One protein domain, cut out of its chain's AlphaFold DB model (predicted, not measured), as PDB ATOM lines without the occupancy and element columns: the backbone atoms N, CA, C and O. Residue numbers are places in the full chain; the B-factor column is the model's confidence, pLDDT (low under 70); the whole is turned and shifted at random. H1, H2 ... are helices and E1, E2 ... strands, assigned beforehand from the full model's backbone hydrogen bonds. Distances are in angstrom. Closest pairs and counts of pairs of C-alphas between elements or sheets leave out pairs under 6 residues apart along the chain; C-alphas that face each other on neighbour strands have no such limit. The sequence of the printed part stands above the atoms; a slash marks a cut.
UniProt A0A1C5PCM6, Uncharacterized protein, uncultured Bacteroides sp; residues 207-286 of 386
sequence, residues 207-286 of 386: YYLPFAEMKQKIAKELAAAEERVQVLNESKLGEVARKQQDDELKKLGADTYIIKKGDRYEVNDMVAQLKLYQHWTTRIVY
ATOM      1  N   TYR A 207     123.437 147.808 151.401       68.38
ATOM      2  CA  TYR A 207     123.462 146.348 151.373       68.38
ATOM      3  C   TYR A 207     122.175 145.816 150.744       68.38
ATOM      4  O   TYR A 207     121.077 145.977 151.298       68.38
ATOM      5  N   TYR A 208     122.331 145.196 149.577       77.12
ATOM      6  CA  TYR A 208     121.273 144.496 148.868       77.12
ATOM      7  C   TYR A 208     121.261 143.034 149.314       77.12
ATOM      8  O   TYR A 208     122.227 142.314 149.094       77.12
ATOM      9  N   LEU A 209     120.157 142.612 149.935       79.00
ATOM     10  CA  LEU A 209     119.881 141.206 150.215       79.00
ATOM     11  C   LEU A 209     118.819 140.733 149.211       79.00
ATOM     12  O   LEU A 209     117.657 141.150 149.329       79.00
ATOM     13  N   PRO A 210     119.190 139.903 148.221       84.69
ATOM     14  CA  PRO A 210     118.253 139.373 147.245       84.69
ATOM     15  C   PRO A 210     117.080 138.650 147.905       84.69
ATOM     16  O   PRO A 210     117.213 138.002 148.945       84.69
ATOM     17  N   PHE A 211     115.917 138.702 147.260       85.00
ATOM     18  CA  PHE A 211     114.711 138.060 147.783       85.00
ATOM     19  C   PHE A 211     114.870 136.537 147.957       85.00
ATOM     20  O   PHE A 211     114.359 135.968 148.919       85.00
ATOM     21  N   ALA A 212     115.628 135.878 147.072       85.50
ATOM     22  CA  ALA A 212     115.926 134.450 147.174       85.50
ATOM     23  C   ALA A 212     116.739 134.100 148.434       85.50
ATOM     24  O   ALA A 212     116.440 133.113 149.104       85.50
ATOM     25  N   GLU A 213     117.717 134.930 148.801       88.44
ATOM     26  CA  GLU A 213     118.502 134.734 150.024       88.44
ATOM     27  C   GLU A 213     117.648 134.959 151.277       88.44
ATOM     28  O   GLU A 213     117.716 134.175 152.224       88.44
ATOM     29  N   MET A 214     116.768 135.968 151.264       90.38
ATOM     30  CA  MET A 214     115.818 136.187 152.359       90.38
ATOM     31  C   MET A 214     114.855 135.001 152.525       90.38
ATOM     32  O   MET A 214     114.609 134.566 153.649       90.38
ATOM     33  N   LYS A 215     114.360 134.430 151.417       88.94
ATOM     34  CA  LYS A 215     113.558 133.195 151.431       88.94
ATOM     35  C   LYS A 215     114.301 132.039 152.087       88.94
ATOM     36  O   LYS A 215     113.732 131.373 152.946       88.94
ATOM     37  N   GLN A 216     115.564 131.820 151.727       91.75
ATOM     38  CA  GLN A 216     116.376 130.769 152.345       91.75
ATOM     39  C   GLN A 216     116.587 131.015 153.842       91.75
ATOM     40  O   GLN A 216     116.499 130.079 154.634       91.75
ATOM     41  N   LYS A 217     116.837 132.265 154.245       92.50
ATOM     42  CA  LYS A 217     116.983 132.628 155.657       92.50
ATOM     43  C   LYS A 217     115.706 132.328 156.449       92.50
ATOM     44  O   LYS A 217     115.776 131.653 157.470       92.50
ATOM     45  N   ILE A 218     114.553 132.776 155.959       91.38
ATOM     46  CA  ILE A 218     113.262 132.547 156.619       91.38
ATOM     47  C   ILE A 218     112.899 131.059 156.639       91.38
ATOM     48  O   ILE A 218     112.394 130.578 157.648       91.38
ATOM     49  N   ALA A 219     113.212 130.304 155.582       91.75
ATOM     50  CA  ALA A 219     113.002 128.857 155.565       91.75
ATOM     51  C   ALA A 219     113.798 128.141 156.672       91.75
ATOM     52  O   ALA A 219     113.265 127.248 157.324       91.75
ATOM     53  N   LYS A 220     115.042 128.566 156.936       93.50
ATOM     54  CA  LYS A 220     115.840 128.041 158.058       93.50
ATOM     55  C   LYS A 220     115.239 128.405 159.419       93.50
ATOM     56  O   LYS A 220     115.214 127.564 160.309       93.50
ATOM     57  N   GLU A 221     114.749 129.636 159.580       92.62
ATOM     58  CA  GLU A 221     114.073 130.067 160.815       92.62
ATOM     59  C   GLU A 221     112.783 129.268 161.069       92.62
ATOM     60  O   GLU A 221     112.518 128.885 162.207       92.62
ATOM     61  N   LEU A 222     112.014 128.967 160.015       91.75
ATOM     62  CA  LEU A 222     110.825 128.116 160.098       91.75
ATOM     63  C   LEU A 222     111.172 126.671 160.458       91.75
ATOM     64  O   LEU A 222     110.551 126.133 161.367       91.75
ATOM     65  N   ALA A 223     112.181 126.072 159.822       93.44
ATOM     66  CA  ALA A 223     112.624 124.716 160.154       93.44
ATOM     67  C   ALA A 223     113.063 124.609 161.627       93.44
ATOM     68  O   ALA A 223     112.648 123.701 162.343       93.44
ATOM     69  N   ALA A 224     113.810 125.597 162.131       92.44
ATOM     70  CA  ALA A 224     114.178 125.653 163.546       92.44
ATOM     71  C   ALA A 224     112.952 125.808 164.471       92.44
ATOM     72  O   ALA A 224     112.932 125.280 165.583       92.44
ATOM     73  N   ALA A 225     111.916 126.536 164.040       91.88
ATOM     74  CA  ALA A 225     110.665 126.635 164.787       91.88
ATOM     75  C   ALA A 225     109.884 125.310 164.784       91.88
ATOM     76  O   ALA A 225     109.344 124.942 165.826       91.88
ATOM     77  N   GLU A 226     109.862 124.584 163.662       93.25
ATOM     78  CA  GLU A 226     109.257 123.249 163.536       93.25
ATOM     79  C   GLU A 226     109.912 122.254 164.505       93.25
ATOM     80  O   GLU A 226     109.211 121.619 165.295       93.25
ATOM     81  N   GLU A 227     111.248 122.206 164.542       92.94
ATOM     82  CA  GLU A 227     112.006 121.380 165.494       92.94
ATOM     83  C   GLU A 227     111.677 121.739 166.953       92.94
ATOM     84  O   GLU A 227     111.393 120.867 167.778       92.94
ATOM     85  N   ARG A 228     111.647 123.037 167.289       90.44
ATOM     86  CA  ARG A 228     111.297 123.491 168.647       90.44
ATOM     87  C   ARG A 228     109.867 123.127 169.032       90.44
ATOM     88  O   ARG A 228     109.637 122.734 170.173       90.44
ATOM     89  N   VAL A 229     108.910 123.260 168.116       91.75
ATOM     90  CA  VAL A 229     107.509 122.881 168.348       91.75
ATOM     91  C   VAL A 229     107.388 121.387 168.624       91.75
ATOM     92  O   VAL A 229     106.658 121.004 169.541       91.75
ATOM     93  N   GLN A 230     108.118 120.549 167.884       92.00
ATOM     94  CA  GLN A 230     108.146 119.111 168.127       92.00
ATOM     95  C   GLN A 230     108.639 118.801 169.546       92.00
ATOM     96  O   GLN A 230     107.928 118.150 170.313       92.00
ATOM     97  N   VAL A 231     109.790 119.359 169.935       90.19
ATOM     98  CA  VAL A 231     110.354 119.179 171.284       90.19
ATOM     99  C   VAL A 231     109.380 119.655 172.362       90.19
ATOM    100  O   VAL A 231     109.149 118.949 173.340       90.19
ATOM    101  N   LEU A 232     108.772 120.832 172.193       89.06
ATOM    102  CA  LEU A 232     107.822 121.383 173.164       89.06
ATOM    103  C   LEU A 232     106.586 120.492 173.339       89.06
ATOM    104  O   LEU A 232     106.142 120.276 174.467       89.06
ATOM    105  N   ASN A 233     106.053 119.946 172.247       90.19
ATOM    106  CA  ASN A 233     104.885 119.067 172.276       90.19
ATOM    107  C   ASN A 233     105.183 117.677 172.854       90.19
ATOM    108  O   ASN A 233     104.303 117.085 173.479       90.19
ATOM    109  N   GLU A 234     106.399 117.162 172.668       89.88
ATOM    110  CA  GLU A 234     106.846 115.879 173.228       89.88
ATOM    111  C   GLU A 234     107.329 116.008 174.685       89.88
ATOM    112  O   GLU A 234     107.369 115.025 175.433       89.88
ATOM    113  N   SER A 235     107.671 117.225 175.122       82.62
ATOM    114  CA  SER A 235     108.211 117.483 176.455       82.62
ATOM    115  C   SER A 235     107.201 117.214 177.581       82.62
ATOM    116  O   SER A 235     106.071 117.712 177.599       82.62
ATOM    117  N   LYS A 236     107.648 116.475 178.603       80.75
ATOM    118  CA  LYS A 236     106.909 116.253 179.859       80.75
ATOM    119  C   LYS A 236     107.238 117.332 180.894       80.75
ATOM    120  O   LYS A 236     107.668 117.032 182.004       80.75
ATOM    121  N   LEU A 237     107.097 118.598 180.508       79.94
ATOM    122  CA  LEU A 237     107.291 119.719 181.429       79.94
ATOM    123  C   LEU A 237     106.201 119.715 182.511       79.94
ATOM    124  O   LEU A 237     105.018 119.571 182.201       79.94
ATOM    125  N   GLY A 238     106.600 119.915 183.770       83.19
ATOM    126  CA  GLY A 238     105.664 120.191 184.863       83.19
ATOM    127  C   GLY A 238     104.934 121.525 184.663       83.19
ATOM    128  O   GLY A 238     105.405 122.398 183.933       83.19
ATOM    129  N   GLU A 239     103.795 121.701 185.335       84.44
ATOM    130  CA  GLU A 239     102.873 122.829 185.117       84.44
ATOM    131  C   GLU A 239     103.547 124.209 185.241       84.44
ATOM    132  O   GLU A 239     103.367 125.075 184.384       84.44
ATOM    133  N   VAL A 240     104.399 124.394 186.254       87.69
ATOM    134  CA  VAL A 240     105.129 125.654 186.487       87.69
ATOM    135  C   VAL A 240     106.112 125.960 185.352       87.69
ATOM    136  O   VAL A 240     106.156 127.090 184.868       87.69
ATOM    137  N   ALA A 241     106.869 124.960 184.890       85.12
ATOM    138  CA  ALA A 241     107.833 125.126 183.801       85.12
ATOM    139  C   ALA A 241     107.128 125.403 182.463       85.12
ATOM    140  O   ALA A 241     107.558 126.261 181.695       85.12
ATOM    141  N   ARG A 242     105.991 124.738 182.210       84.81
ATOM    142  CA  ARG A 242     105.160 124.997 181.028       84.81
ATOM    143  C   ARG A 242     104.603 126.425 181.038       84.81
ATOM    144  O   ARG A 242     104.634 127.096 180.012       84.81
ATOM    145  N   LYS A 243     104.171 126.926 182.199       86.50
ATOM    146  CA  LYS A 243     103.715 128.316 182.349       86.50
ATOM    147  C   LYS A 243     104.836 129.329 182.085       86.50
ATOM    148  O   LYS A 243     104.605 130.305 181.380       86.50
ATOM    149  N   GLN A 244     106.049 129.080 182.585       87.06
ATOM    150  CA  GLN A 244     107.214 129.927 182.291       87.06
ATOM    151  C   GLN A 244     107.523 129.966 180.789       87.06
ATOM    152  O   GLN A 244     107.707 131.047 180.234       87.06
ATOM    153  N   GLN A 245     107.496 128.810 180.120       85.94
ATOM    154  CA  GLN A 245     107.706 128.721 178.676       85.94
ATOM    155  C   GLN A 245     106.657 129.513 177.881       85.94
ATOM    156  O   GLN A 245     106.998 130.195 176.912       85.94
ATOM    157  N   ASP A 246     105.388 129.443 178.288       85.62
ATOM    158  CA  ASP A 246     104.305 130.210 177.667       85.62
ATOM    159  C   ASP A 246     104.507 131.718 177.836       85.62
ATOM    160  O   ASP A 246     104.295 132.486 176.897       85.62
ATOM    161  N   ASP A 247     104.934 132.153 179.021       86.25
ATOM    162  CA  ASP A 247     105.191 133.563 179.301       86.25
ATOM    163  C   ASP A 247     106.411 134.086 178.522       86.25
ATOM    164  O   ASP A 247     106.401 135.228 178.060       86.25
ATOM    165  N   GLU A 248     107.435 133.260 178.293       86.12
ATOM    166  CA  GLU A 248     108.554 133.589 177.399       86.12
ATOM    167  C   GLU A 248     108.112 133.755 175.943       86.12
ATOM    168  O   GLU A 248     108.482 134.734 175.294       86.12
ATOM    169  N   LEU A 249     107.276 132.847 175.431       83.31
ATOM    170  CA  LEU A 249     106.735 132.958 174.075       83.31
ATOM    171  C   LEU A 249     105.835 134.192 173.928       83.31
ATOM    172  O   LEU A 249     105.913 134.891 172.921       83.31
ATOM    173  N   LYS A 250     105.038 134.522 174.952       81.12
ATOM    174  CA  LYS A 250     104.233 135.754 174.977       81.12
ATOM    175  C   LYS A 250     105.094 137.015 174.970       81.12
ATOM    176  O   LYS A 250     104.713 137.984 174.319       81.12
ATOM    177  N   LYS A 251     106.249 137.015 175.648       82.75
ATOM    178  CA  LYS A 251     107.193 138.151 175.636       82.75
ATOM    179  C   LYS A 251     107.769 138.426 174.248       82.75
ATOM    180  O   LYS A 251     108.029 139.582 173.936       82.75
ATOM    181  N   LEU A 252     107.938 137.395 173.416       76.81
ATOM    182  CA  LEU A 252     108.351 137.559 172.013       76.81
ATOM    183  C   LEU A 252     107.263 138.229 171.154       76.81
ATOM    184  O   LEU A 252     107.558 138.756 170.083       76.81
ATOM    185  N   GLY A 253     106.013 138.248 171.625       73.75
ATOM    186  CA  GLY A 253     104.929 139.010 171.020       73.75
ATOM    187  C   GLY A 253     104.606 138.573 169.591       73.75
ATOM    188  O   GLY A 253     104.518 137.387 169.290       73.75
ATOM    189  N   ALA A 254     104.391 139.545 168.704       67.81
ATOM    190  CA  ALA A 254     103.953 139.302 167.328       67.81
ATOM    191  C   ALA A 254     105.036 138.692 166.417       67.81
ATOM    192  O   ALA A 254     104.705 138.244 165.324       67.81
ATOM    193  N   ASP A 255     106.295 138.647 166.862       72.44
ATOM    194  CA  ASP A 255     107.431 138.159 166.069       72.44
ATOM    195  C   ASP A 255     107.739 136.672 166.295       72.44
ATOM    196  O   ASP A 255     108.685 136.129 165.712       72.44
ATOM    197  N   THR A 256     106.953 135.995 167.139       82.50
ATOM    198  CA  THR A 256     107.138 134.572 167.429       82.50
ATOM    199  C   THR A 256     106.686 133.684 166.268       82.50
ATOM    200  O   THR A 256     105.549 133.752 165.799       82.50
ATOM    201  N   TYR A 257     107.566 132.771 165.855       86.19
ATOM    202  CA  TYR A 257     107.236 131.673 164.942       86.19
ATOM    203  C   TYR A 257     106.501 130.518 165.630       86.19
ATOM    204  O   TYR A 257     106.188 129.533 164.975       86.19
ATOM    205  N   ILE A 258     106.252 130.602 166.939       87.12
ATOM    206  CA  ILE A 258     105.603 129.546 167.718       87.12
ATOM    207  C   ILE A 258     104.409 130.141 168.453       87.12
ATOM    208  O   ILE A 258     104.562 131.094 169.219       87.12
ATOM    209  N   ILE A 259     103.239 129.547 168.240       84.38
ATOM    210  CA  ILE A 259     101.989 129.886 168.922       84.38
ATOM    211  C   ILE A 259     101.469 128.677 169.690       84.38
ATOM    212  O   ILE A 259     101.780 127.535 169.359       84.38
ATOM    213  N   LYS A 260     100.672 128.924 170.726       81.94
ATOM    214  CA  LYS A 260     100.006 127.872 171.495       81.94
ATOM    215  C   LYS A 260      98.542 127.788 171.070       81.94
ATOM    216  O   LYS A 260      97.835 128.787 171.149       81.94
ATOM    217  N   LYS A 261      98.085 126.605 170.656       78.75
ATOM    218  CA  LYS A 261      96.681 126.299 170.363       78.75
ATOM    219  C   LYS A 261      96.189 125.202 171.298       78.75
ATOM    220  O   LYS A 261      96.575 124.039 171.183       78.75
ATOM    221  N   GLY A 262      95.345 125.585 172.256       77.25
ATOM    222  CA  GLY A 262      94.940 124.689 173.340       77.25
ATOM    223  C   GLY A 262      96.162 124.187 174.116       77.25
ATOM    224  O   GLY A 262      96.954 124.991 174.607       77.25
ATOM    225  N   ASP A 263      96.339 122.868 174.182       80.62
ATOM    226  CA  ASP A 263      97.439 122.220 174.913       80.62
ATOM    227  C   ASP A 263      98.696 121.944 174.074       80.62
ATOM    228  O   ASP A 263      99.672 121.379 174.587       80.62
ATOM    229  N   ARG A 264      98.691 122.339 172.794       86.44
ATOM    230  CA  ARG A 264      99.783 122.107 171.845       86.44
ATOM    231  C   ARG A 264     100.385 123.404 171.327       86.44
ATOM    232  O   ARG A 264      99.732 124.442 171.270       86.44
ATOM    233  N   TYR A 265     101.641 123.320 170.920       88.94
ATOM    234  CA  TYR A 265     102.343 124.363 170.189       88.94
ATOM    235  C   TYR A 265     102.265 124.087 168.687       88.94
ATOM    236  O   TYR A 265     102.296 122.933 168.257       88.94
ATOM    237  N   GLU A 266     102.181 125.148 167.896       88.31
ATOM    238  CA  GLU A 266     102.171 125.113 166.437       88.31
ATOM    239  C   GLU A 266     103.095 126.189 165.870       88.31
ATOM    240  O   GLU A 266     103.355 127.217 166.505       88.31
ATOM    241  N   VAL A 267     103.579 125.959 164.649       89.38
ATOM    242  CA  VAL A 267     104.378 126.944 163.921       89.38
ATOM    243  C   VAL A 267     103.464 128.008 163.320       89.38
ATOM    244  O   VAL A 267     102.454 127.703 162.690       89.38
ATOM    245  N   ASN A 268     103.843 129.267 163.503       86.06
ATOM    246  CA  ASN A 268     103.173 130.436 162.960       86.06
ATOM    247  C   ASN A 268     103.902 130.923 161.702       86.06
ATOM    248  O   ASN A 268     104.818 131.749 161.764       86.06
ATOM    249  N   ASP A 269     103.488 130.416 160.543       86.56
ATOM    250  CA  ASP A 269     104.059 130.796 159.252       86.56
ATOM    251  C   ASP A 269     103.634 132.202 158.797       86.56
ATOM    252  O   ASP A 269     104.314 132.803 157.966       86.56
ATOM    253  N   MET A 270     102.585 132.794 159.381       85.25
ATOM    254  CA  MET A 270     102.169 134.166 159.061       85.25
ATOM    255  C   MET A 270     103.275 135.186 159.350       85.25
ATOM    256  O   MET A 270     103.440 136.142 158.598       85.25
ATOM    257  N   VAL A 271     104.075 134.972 160.403       85.38
ATOM    258  CA  VAL A 271     105.218 135.843 160.726       85.38
ATOM    259  C   VAL A 271     106.304 135.741 159.657       85.38
ATOM    260  O   VAL A 271     106.896 136.754 159.282       85.38
ATOM    261  N   ALA A 272     106.539 134.542 159.115       87.69
ATOM    262  CA  ALA A 272     107.454 134.353 157.990       87.69
ATOM    263  C   ALA A 272     106.957 135.095 156.746       87.69
ATOM    264  O   ALA A 272     107.728 135.830 156.126       87.69
ATOM    265  N   GLN A 273     105.669 134.954 156.420       87.19
ATOM    266  CA  GLN A 273     105.075 135.647 155.277       87.19
ATOM    267  C   GLN A 273     105.123 137.167 155.440       87.19
ATOM    268  O   GLN A 273     105.528 137.869 154.516       87.19
ATOM    269  N   LEU A 274     104.819 137.679 156.636       85.06
ATOM    270  CA  LEU A 274     104.910 139.103 156.942       85.06
ATOM    271  C   LEU A 274     106.340 139.630 156.763       85.06
ATOM    272  O   LEU A 274     106.533 140.673 156.143       85.06
ATOM    273  N   LYS A 275     107.355 138.903 157.249       87.56
ATOM    274  CA  LYS A 275     108.765 139.287 157.078       87.56
ATOM    275  C   LYS A 275     109.202 139.254 155.613       87.56
ATOM    276  O   LYS A 275     109.915 140.159 155.177       87.56
ATOM    277  N   LEU A 276     108.776 138.247 154.844       87.81
ATOM    278  CA  LEU A 276     109.028 138.180 153.400       87.81
ATOM    279  C   LEU A 276     108.404 139.369 152.675       87.81
ATOM    280  O   LEU A 276     109.069 139.999 151.853       87.81
ATOM    281  N   TYR A 277     107.158 139.687 153.010       84.69
ATOM    282  CA  TYR A 277     106.424 140.792 152.417       84.69
ATOM    283  C   TYR A 277     107.064 142.144 152.744       84.69
ATOM    284  O   TYR A 277     107.376 142.923 151.848       84.69
ATOM    285  N   GLN A 278     107.381 142.389 154.018       84.25
ATOM    286  CA  GLN A 278     108.090 143.595 154.449       84.25
ATOM    287  C   GLN A 278     109.448 143.739 153.755       84.25
ATOM    288  O   GLN A 278     109.818 144.842 153.347       84.25
ATOM    289  N   HIS A 279     110.198 142.642 153.593       85.94
ATOM    290  CA  HIS A 279     111.462 142.651 152.853       85.94
ATOM    291  C   HIS A 279     111.246 142.979 151.378       85.94
ATOM    292  O   HIS A 279     111.972 143.800 150.825       85.94
ATOM    293  N   TRP A 280     110.239 142.381 150.745       85.25
ATOM    294  CA  TRP A 280     109.892 142.666 149.358       85.25
ATOM    295  C   TRP A 280     109.556 144.151 149.161       85.25
ATOM    296  O   TRP A 280     110.225 144.826 148.378       85.25
ATOM    297  N   THR A 281     108.642 144.707 149.958       82.88
ATOM    298  CA  THR A 281     108.270 146.126 149.876       82.88
ATOM    299  C   THR A 281     109.473 147.040 150.143       82.88
ATOM    300  O   THR A 281     109.816 147.897 149.333       82.88
ATOM    301  N   THR A 282     110.188 146.842 151.253       82.25
ATOM    302  CA  THR A 282     111.237 147.787 151.687       82.25
ATOM    303  C   THR A 282     112.556 147.655 150.920       82.25
ATOM    304  O   THR A 282     113.255 148.650 150.734       82.25
ATOM    305  N   ARG A 283     112.947 146.441 150.503       81.25
ATOM    306  CA  ARG A 283     114.287 146.144 149.948       81.25
ATOM    307  C   ARG A 283     114.285 145.801 148.466       81.25
ATOM    308  O   ARG A 283     115.353 145.844 147.856       81.25
ATOM    309  N   ILE A 284     113.136 145.445 147.897       83.00
ATOM    310  CA  ILE A 284     113.016 145.131 146.469       83.00
ATOM    311  C   ILE A 284     112.292 146.265 145.754       83.00
ATOM    312  O   ILE A 284     112.863 146.847 144.837       83.00
ATOM    313  N   VAL A 285     111.096 146.624 146.221       83.38
ATOM    314  CA  VAL A 285     110.233 147.626 145.583       83.38
ATOM    315  C   VAL A 285     110.780 149.045 145.788       83.38
ATOM    316  O   VAL A 285     111.097 149.730 144.822       83.38
ATOM    317  N   TYR A 286     111.001 149.473 147.035       83.94
ATOM    318  CA  TYR A 286     111.447 150.843 147.356       83.94
ATOM    319  C   TYR A 286     112.972 151.064 147.322       83.94
ATOM    320  O   TYR A 286     113.470 152.091 147.795       83.94
TER     321      TYR A 286
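Overview. This is residues 207 to 286 of the 386 residues of an uncharacterized protein of uncultured Bacteroides sp (UniProt A0A1C5PCM6). The small hairpin E1 and E2 and the helix H3 follow one another alongside the long helix H1, making a rod, with H2 near E1 and away from H1. The 80 printed residues have three named helices and two antiparallel strands, in the order H1 H2 E1 E2 H3: mostly helix. The whole is loose, with a radius of gyration of the C-alphas of 15.1 A and spans of 48 by 21 by 20 A.

Arrangement. E1, residues 258 to 261, and E2, residues 264 to 267, form an antiparallel hairpin; N 259 and O 266, 2.9 A apart, are within hydrogen-bond range. The closest C-alphas of H1, residues 211 to 234, and E2 are those of Val 229 and Tyr 265, 5.7 A. With residues 211 to 222 alone, H1 touches H3, residues 269 to 285, opposite ways at a shallow tilt of 14 degrees; the closest C-alphas, of Ile 218 and Ala 272, are 6.2 A apart. H2, residues 239 to 251, is apart from H1, H3 and E2; its closest C-alphas to E1 are those of Leu 249 and Ile 258, 7.3 A. Every O i to N i+4 pair is within hydrogen-bond range in H1 and H2, and 12 of 13 in H3.

Along the chain. H1 runs 34.7 A from C-alpha 211 at (114.711, 138.060, 147.783), H2 18.5 A, and H3 22.5 A to C-alpha 285 at (110.233, 147.626, 145.583).

Size, cuts and confidence. The farthest C-alphas, of Gly 238 and Tyr 286, are 48.8 A apart. The printed part has no cut and no long link; residues 207 and 254 have pLDDT under 70.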